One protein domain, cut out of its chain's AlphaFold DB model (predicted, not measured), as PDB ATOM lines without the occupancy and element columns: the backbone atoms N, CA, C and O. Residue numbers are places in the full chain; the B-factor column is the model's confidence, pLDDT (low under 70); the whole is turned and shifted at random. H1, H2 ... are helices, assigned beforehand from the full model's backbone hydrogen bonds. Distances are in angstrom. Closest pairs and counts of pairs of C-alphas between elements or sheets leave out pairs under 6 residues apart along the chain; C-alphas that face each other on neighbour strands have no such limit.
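Overview. This is residues 72 to 133 of the 425 residues of the protein "ATPase AAA family" of Roseburia sp. CAG:380 (UniProt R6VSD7). The model is a small rod with the long helix H3 lying along it; H1 packs slantwise on its first part, and the short H2 packs on both. The 62 printed residues have three named helices, in the order H1, H2, H3, and no named strand: all helix. The whole is compact, with a radius of gyration of the C-alphas of 11.8 A and spans of 38 by 18 by 15 A.

Along the chain. Find C-alpha 109 at (20.454, -8.341, 46.501); from there H3, residues 109 to 128, runs 26.3 A, with a kink of 43 degrees near residue 122, to C-alpha 128 at (37.258, 11.567, 49.742). H1, residues 73 to 85, runs 18.3 A from C-alpha 73 at (13.433, -0.490, 41.826). H2 is residues 95 to 100.

Arrangement. The packing is mostly crossed, the helices tilted steeply where they touch. H3 touches H1 with residues 109 to 116 alone, at a steep tilt of 43 degrees; the closest C-alphas, of Ala 76 and Ile 112, are 6.3 A apart. H3 touches H2 with residues 115 to 119 alone, at 57 degrees; the closest C-alphas, of Tyr 100 and Ala 115, are 4.8 A apart. H1 touches H2 at 58 degrees, closest at the C-alphas of Arg 77 and Tyr 98, 6.8 A. Every O i to N i+4 pair is within hydrogen-bond range in H1, 14 of 16 in H3 and 0 of 2 in H2, where 3 of 3 O i to N i+3 pairs are.

Size, cuts and confidence. The farthest C-alphas, of Glu 105 and Ala 131, are 37.9 A apart. The printed part has no cut, and both links are short. Look for pLDDT under 70 at residues 90 to 92, 110 and 123 to 133.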
ATOM      1  N   THR A  72      11.485  -4.584  43.770       81.62
ATOM      2  CA  THR A  72      11.247  -3.486  42.827       81.62
ATOM      3  C   THR A  72      12.413  -2.490  42.832       81.62
ATOM      4  O   THR A  72      13.247  -2.482  43.739       81.62
ATOM      5  N   LEU A  73      12.456  -1.587  41.846       78.00
ATOM      6  CA  LEU A  73      13.433  -0.490  41.826       78.00
ATOM      7  C   LEU A  73      13.371   0.373  43.100       78.00
ATOM      8  O   LEU A  73      14.400   0.866  43.559       78.00
ATOM      9  N   GLN A  74      12.179   0.565  43.672       78.94
ATOM     10  CA  GLN A  74      12.028   1.356  44.892       78.94
ATOM     11  C   GLN A  74      12.652   0.642  46.094       78.94
ATOM     12  O   GLN A  74      13.339   1.284  46.886       78.94
ATOM     13  N   ASP A  75      12.474  -0.676  46.190       78.25
ATOM     14  CA  ASP A  75      13.083  -1.491  47.245       78.25
ATOM     15  C   ASP A  75      14.611  -1.492  47.119       78.25
ATOM     16  O   ASP A  75      15.321  -1.296  48.105       78.25
ATOM     17  N   ALA A  76      15.122  -1.611  45.888       78.44
ATOM     18  CA  ALA A  76      16.550  -1.543  45.599       78.44
ATOM     19  C   ALA A  76      17.166  -0.189  45.974       78.44
ATOM     20  O   ALA A  76      18.239  -0.135  46.577       78.44
ATOM     21  N   ARG A  77      16.475   0.913  45.652       84.25
ATOM     22  CA  ARG A  77      16.907   2.266  46.023       84.25
ATOM     23  C   ARG A  77      16.910   2.459  47.530       84.25
ATOM     24  O   ARG A  77      17.928   2.900  48.045       84.25
ATOM     25  N   ASN A  78      15.832   2.083  48.216       81.81
ATOM     26  CA  ASN A  78      15.743   2.188  49.672       81.81
ATOM     27  C   ASN A  78      16.886   1.419  50.351       81.81
ATOM     28  O   ASN A  78      17.532   1.943  51.256       81.81
ATOM     29  N   TYR A  79      17.186   0.206  49.874       80.31
ATOM     30  CA  TYR A  79      18.261  -0.596  50.451       80.31
ATOM     31  C   TYR A  79      19.653  -0.005  50.176       80.31
ATOM     32  O   TYR A  79      20.502   0.032  51.066       80.31
ATOM     33  N   LEU A  80      19.888   0.542  48.979       81.50
ATOM     34  CA  LEU A  80      21.118   1.290  48.698       81.50
ATOM     35  C   LEU A  80      21.264   2.529  49.579       81.50
ATOM     36  O   LEU A  80      22.375   2.800  50.029       81.50
ATOM     37  N   THR A  81      20.178   3.261  49.846       84.81
ATOM     38  CA  THR A  81      20.207   4.406  50.764       84.81
ATOM     39  C   THR A  81      20.732   3.977  52.131       84.81
ATOM     40  O   THR A  81      21.674   4.582  52.638       84.81
ATOM     41  N   GLU A  82      20.199   2.883  52.684       81.88
ATOM     42  CA  GLU A  82      20.630   2.351  53.981       81.88
ATOM     43  C   GLU A  82      22.116   1.951  53.989       81.88
ATOM     44  O   GLU A  82      22.831   2.244  54.949       81.88
ATOM     45  N   LEU A  83      22.607   1.313  52.920       81.25
ATOM     46  CA  LEU A  83      24.019   0.923  52.801       81.25
ATOM     47  C   LEU A  83      24.951   2.141  52.746       81.25
ATOM     48  O   LEU A  83      26.027   2.149  53.341       81.25
ATOM     49  N   VAL A  84      24.536   3.184  52.036       83.00
ATOM     50  CA  VAL A  84      25.336   4.385  51.781       83.00
ATOM     51  C   VAL A  84      25.344   5.354  52.969       83.00
ATOM     52  O   VAL A  84      26.338   6.056  53.199       83.00
ATOM     53  N   GLU A  85      24.281   5.371  53.773       80.88
ATOM     54  CA  GLU A  85      24.221   6.126  55.029       80.88
ATOM     55  C   GLU A  85      25.279   5.663  56.041       80.88
ATOM     56  O   GLU A  85      25.822   6.485  56.777       80.88
ATOM     57  N   GLN A  86      25.650   4.379  56.022       77.50
ATOM     58  CA  GLN A  86      26.668   3.805  56.914       77.50
ATOM     59  C   GLN A  86      28.113   4.153  56.515       77.50
ATOM     60  O   GLN A  86      29.045   3.921  57.286       77.50
ATOM     61  N   VAL A  87      28.320   4.711  55.321       75.19
ATOM     62  CA  VAL A  87      29.645   5.032  54.777       75.19
ATOM     63  C   VAL A  87      30.033   6.467  55.107       75.19
ATOM     64  O   VAL A  87      29.384   7.401  54.649       75.19
ATOM     65  N   ASP A  88      31.135   6.690  55.820       73.88
ATOM     66  CA  ASP A  88      31.629   8.052  56.051       73.88
ATOM     67  C   ASP A  88      32.582   8.514  54.934       73.88
ATOM     68  O   ASP A  88      33.784   8.252  54.949       73.88
ATOM     69  N   PHE A  89      32.024   9.211  53.943       70.06
ATOM     70  CA  PHE A  89      32.783   9.910  52.900       70.06
ATOM     71  C   PHE A  89      32.906  11.423  53.147       70.06
ATOM     72  O   PHE A  89      33.373  12.139  52.260       70.06
ATOM     73  N   GLY A  90      32.483  11.936  54.311       65.06
ATOM     74  CA  GLY A  90      32.552  13.368  54.636       65.06
ATOM     75  C   GLY A  90      31.733  14.287  53.714       65.06
ATOM     76  O   GLY A  90      32.007  15.484  53.636       65.06
ATOM     77  N   THR A  91      30.757  13.737  52.983       65.69
ATOM     78  CA  THR A  91      29.843  14.456  52.081       65.69
ATOM     79  C   THR A  91      28.403  14.075  52.413       65.69
ATOM     80  O   THR A  91      28.124  12.905  52.678       65.69
ATOM     81  N   GLU A  92      27.508  15.067  52.452       63.91
ATOM     82  CA  GLU A  92      26.094  14.861  52.810       63.91
ATOM     83  C   GLU A  92      25.269  14.311  51.640       63.91
ATOM     84  O   GLU A  92      24.334  13.546  51.857       63.91
ATOM     85  N   ASP A  93      25.635  14.660  50.405       75.25
ATOM     86  CA  ASP A  93      24.961  14.174  49.202       75.25
ATOM     87  C   ASP A  93      25.696  12.959  48.630       75.25
ATOM     88  O   ASP A  93      26.851  13.059  48.214       75.25
ATOM     89  N   LYS A  94      25.011  11.814  48.652       79.56
ATOM     90  CA  LYS A  94      25.463  10.517  48.126       79.56
ATOM     91  C   LYS A  94      24.416   9.902  47.185       79.56
ATOM     92  O   LYS A  94      24.335   8.685  47.023       79.56
ATOM     93  N   SER A  95      23.545  10.747  46.625       81.62
ATOM     94  CA  SER A  95      22.454  10.331  45.733       81.62
ATOM     95  C   SER A  95      22.943   9.796  44.381       81.62
ATOM     96  O   SER A  95      22.211   9.076  43.706       81.62
ATOM     97  N   ASP A  96      24.202  10.051  44.030       84.25
ATOM     98  CA  ASP A  96      24.858   9.535  42.829       84.25
ATOM     99  C   ASP A  96      25.040   8.006  42.844       84.25
ATOM    100  O   ASP A  96      25.301   7.407  41.804       84.25
ATOM    101  N   VAL A  97      24.845   7.338  43.990       83.06
ATOM    102  CA  VAL A  97      24.834   5.866  44.063       83.06
ATOM    103  C   VAL A  97      23.773   5.245  43.156       83.06
ATOM    104  O   VAL A  97      23.985   4.160  42.611       83.06
ATOM    105  N   TYR A  98      22.644   5.926  42.943       88.00
ATOM    106  CA  TYR A  98      21.563   5.388  42.119       88.00
ATOM    107  C   TYR A  98      21.931   5.311  40.637       88.00
ATOM    108  O   TYR A  98      21.341   4.503  39.925       88.00
ATOM    109  N   ASP A  99      22.925   6.077  40.186       86.69
ATOM    110  CA  ASP A  99      23.413   6.032  38.803       86.69
ATOM    111  C   ASP A  99      24.173   4.727  38.502       86.69
ATOM    112  O   ASP A  99      24.393   4.379  37.341       86.69
ATOM    113  N   TYR A 100      24.569   3.984  39.543       84.25
ATOM    114  CA  TYR A 100      25.261   2.698  39.435       84.25
ATOM    115  C   TYR A 100      24.308   1.493  39.393       84.25
ATOM    116  O   TYR A 100      24.764   0.369  39.173       84.25
ATOM    117  N   LEU A 101      22.998   1.701  39.576       85.69
ATOM    118  CA  LEU A 101      21.980   0.677  39.333       85.69
ATOM    119  C   LEU A 101      21.699   0.575  37.831       85.69
ATOM    120  O   LEU A 101      21.233   1.528  37.211       85.69
ATOM    121  N   ALA A 102      21.940  -0.599  37.250       80.44
ATOM    122  CA  ALA A 102      21.558  -0.875  35.867       80.44
ATOM    123  C   ALA A 102      20.029  -0.975  35.732       80.44
ATOM    124  O   ALA A 102      19.376  -1.527  36.609       80.44
ATOM    125  N   GLU A 103      19.454  -0.495  34.628       83.44
ATOM    126  CA  GLU A 103      18.008  -0.609  34.399       83.44
ATOM    127  C   GLU A 103      17.575  -2.080  34.260       83.44
ATOM    128  O   GLU A 103      17.992  -2.786  33.342       83.44
ATOM    129  N   ALA A 104      16.710  -2.528  35.170       76.56
ATOM    130  CA  ALA A 104      16.110  -3.858  35.186       76.56
ATOM    131  C   ALA A 104      14.647  -3.818  35.670       76.56
ATOM    132  O   ALA A 104      14.231  -2.887  36.365       76.56
ATOM    133  N   GLU A 105      13.867  -4.849  35.313       70.50
ATOM    134  CA  GLU A 105      12.470  -5.008  35.756       70.50
ATOM    135  C   GLU A 105      12.365  -5.385  37.243       70.50
ATOM    136  O   GLU A 105      11.463  -4.921  37.939       70.50
ATOM    137  N   THR A 106      13.303  -6.196  37.744       71.44
ATOM    138  CA  THR A 106      13.441  -6.545  39.167       71.44
ATOM    139  C   THR A 106      14.918  -6.625  39.542       71.44
ATOM    140  O   THR A 106      15.761  -6.846  38.674       71.44
ATOM    141  N   TYR A 107      15.226  -6.437  40.825       72.69
ATOM    142  CA  TYR A 107      16.595  -6.338  41.333       72.69
ATOM    143  C   TYR A 107      16.839  -7.397  42.398       72.69
ATOM    144  O   TYR A 107      16.052  -7.531  43.337       72.69
ATOM    145  N   SER A 108      17.935  -8.141  42.269       73.94
ATOM    146  CA  SER A 108      18.415  -9.024  43.329       73.94
ATOM    147  C   SER A 108      19.284  -8.261  44.330       73.94
ATOM    148  O   SER A 108      19.824  -7.189  44.038       73.94
ATOM    149  N   VAL A 109      19.498  -8.853  45.506       70.12
ATOM    150  CA  VAL A 109      20.454  -8.341  46.501       70.12
ATOM    151  C   VAL A 109      21.867  -8.236  45.911       70.12
ATOM    152  O   VAL A 109      22.599  -7.289  46.198       70.12
ATOM    153  N   THR A 110      22.234  -9.157  45.017       69.25
ATOM    154  CA  THR A 110      23.533  -9.144  44.330       69.25
ATOM    155  C   THR A 110      23.689  -7.922  43.416       69.25
ATOM    156  O   THR A 110      24.755  -7.305  43.398       69.25
ATOM    157  N   ASP A 111      22.634  -7.523  42.701       73.38
ATOM    158  CA  ASP A 111      22.661  -6.345  41.818       73.38
ATOM    159  C   ASP A 111      22.878  -5.055  42.616       73.38
ATOM    160  O   ASP A 111      23.688  -4.204  42.241       73.38
ATOM    161  N   ILE A 112      22.217  -4.960  43.771       77.75
ATOM    162  CA  ILE A 112      22.334  -3.847  44.719       77.75
ATOM    163  C   ILE A 112      23.765  -3.771  45.275       77.75
ATOM    164  O   ILE A 112      24.381  -2.705  45.242       77.75
ATOM    165  N   PHE A 113      24.352  -4.890  45.714       75.62
ATOM    166  CA  PHE A 113      25.734  -4.898  46.213       75.62
ATOM    167  C   PHE A 113      26.770  -4.581  45.133       75.62
ATOM    168  O   PHE A 113      27.770  -3.919  45.417       75.62
ATOM    169  N   ASN A 114      26.550  -5.014  43.892       76.56
ATOM    170  CA  ASN A 114      27.433  -4.671  42.781       76.56
ATOM    171  C   ASN A 114      27.406  -3.164  42.488       76.56
ATOM    172  O   ASN A 114      28.471  -2.558  42.347       76.56
ATOM    173  N   ALA A 115      26.215  -2.557  42.470       81.75
ATOM    174  CA  ALA A 115      26.048  -1.112  42.329       81.75
ATOM    175  C   ALA A 115      26.735  -0.354  43.481       81.75
ATOM    176  O   ALA A 115      27.547   0.542  43.239       81.75
ATOM    177  N   TYR A 116      26.499  -0.781  44.726       83.00
ATOM    178  CA  TYR A 116      27.132  -0.209  45.915       83.00
ATOM    179  C   TYR A 116      28.663  -0.290  45.862       83.00
ATOM    180  O   TYR A 116      29.339   0.707  46.094       83.00
ATOM    181  N   ASN A 117      29.236  -1.448  45.523       79.94
ATOM    182  CA  ASN A 117      30.690  -1.630  45.477       79.94
ATOM    183  C   ASN A 117      31.345  -0.793  44.368       79.94
ATOM    184  O   ASN A 117      32.439  -0.251  44.562       79.94
ATOM    185  N   ALA A 118      30.681  -0.661  43.216       79.81
ATOM    186  CA  ALA A 118      31.143   0.186  42.122       79.81
ATOM    187  C   ALA A 118      31.137   1.672  42.518       79.81
ATOM    188  O   ALA A 118      32.133   2.370  42.294       79.81
ATOM    189  N   TRP A 119      30.060   2.128  43.166       86.94
ATOM    190  CA  TRP A 119      29.951   3.477  43.716       86.94
ATOM    191  C   TRP A 119      30.956   3.726  44.849       86.94
ATOM    192  O   TRP A 119      31.665   4.723  44.832       86.94
ATOM    193  N   TYR A 120      31.119   2.805  45.800       80.12
ATOM    194  CA  TYR A 120      32.072   2.946  46.904       80.12
ATOM    195  C   TYR A 120      33.519   3.051  46.388       80.12
ATOM    196  O   TYR A 120      34.302   3.901  46.825       80.12
ATOM    197  N   GLY A 121      33.874   2.227  45.395       75.69
ATOM    198  CA  GLY A 121      35.185   2.256  44.747       75.69
ATOM    199  C   GLY A 121      35.459   3.546  43.964       75.69
ATOM    200  O   GLY A 121      36.602   4.021  43.943       75.69
ATOM    201  N   SER A 122      34.435   4.141  43.341       74.50
ATOM    202  CA  SER A 122      34.550   5.447  42.676       74.50
ATOM    203  C   SER A 122      34.557   6.605  43.687       74.50
ATOM    204  O   SER A 122      35.354   7.537  43.539       74.50
ATOM    205  N   GLY A 123      33.768   6.482  44.757       67.88
ATOM    206  CA  GLY A 123      33.564   7.419  45.862       67.88
ATOM    207  C   GLY A 123      34.848   7.822  46.575       67.88
ATOM    208  O   GLY A 123      35.053   8.996  46.888       67.88
ATOM    209  N   LEU A 124      35.796   6.895  46.716       65.94
ATOM    210  CA  LEU A 124      37.129   7.207  47.238       65.94
ATOM    211  C   LEU A 124      37.837   8.294  46.410       65.94
ATOM    212  O   LEU A 124      38.512   9.153  46.970       65.94
ATOM    213  N   LYS A 125      37.672   8.306  45.083       64.31
ATOM    214  CA  LYS A 125      38.307   9.291  44.189       64.31
ATOM    215  C   LYS A 125      37.468  10.559  44.011       64.31
ATOM    216  O   LYS A 125      38.035  11.632  43.812       64.31
ATOM    217  N   THR A 126      36.142  10.447  44.052       64.81
ATOM    218  CA  THR A 126      35.208  11.556  43.793       64.81
ATOM    219  C   THR A 126      34.814  12.334  45.051       64.81
ATOM    220  O   THR A 126      34.672  13.556  44.976       64.81
ATOM    221  N   HIS A 127      34.708  11.678  46.208       63.44
ATOM    222  CA  HIS A 127      34.222  12.277  47.457       63.44
ATOM    223  C   HIS A 127      35.342  12.499  48.477       63.44
ATOM    224  O   HIS A 127      35.464  13.610  48.988       63.44
ATOM    225  N   VAL A 128      36.217  11.509  48.694       62.00
ATOM    226  CA  VAL A 128      37.258  11.567  49.742       62.00
ATOM    227  C   VAL A 128      38.557  12.205  49.236       62.00
ATOM    228  O   VAL A 128      39.064  13.166  49.809       62.00
ATOM    229  N   TYR A 129      39.092  11.724  48.115       66.88
ATOM    230  CA  TYR A 129      40.388  12.148  47.581       66.88
ATOM    231  C   TYR A 129      40.240  12.989  46.305       66.88
ATOM    232  O   TYR A 129      40.879  12.710  45.290       66.88
ATOM    233  N   ARG A 130      39.427  14.056  46.358       65.44
ATOM    234  CA  ARG A 130      39.106  14.938  45.209       65.44
ATOM    235  C   ARG A 130      40.332  15.457  44.447       65.44
ATOM    236  O   ARG A 130      40.273  15.618  43.231       65.44
ATOM    237  N   ALA A 131      41.459  15.654  45.134       60.81
ATOM    238  CA  ALA A 131      42.734  16.060  44.530       60.81
ATOM    239  C   ALA A 131      43.299  15.047  43.507       60.81
ATOM    240  O   ALA A 131      44.178  15.388  42.720       60.81
ATOM    241  N   TYR A 132      42.795  13.810  43.492       56.84
ATOM    242  CA  TYR A 132      43.194  12.750  42.565       56.84
ATOM    243  C   TYR A 132      42.167  12.514  41.442       56.84
ATOM    244  O   TYR A 132      42.359  11.599  40.639       56.84
ATOM    245  N   ARG A 133      41.106  13.336  41.356       62.41
ATOM    246  CA  ARG A 133      40.045  13.238  40.334       62.41
ATOM    247  C   ARG A 133      40.584  13.406  38.910       62.41
ATOM    248  O   ARG A 133      40.154  12.694  38.013       62.41
TER     249      ARG A 133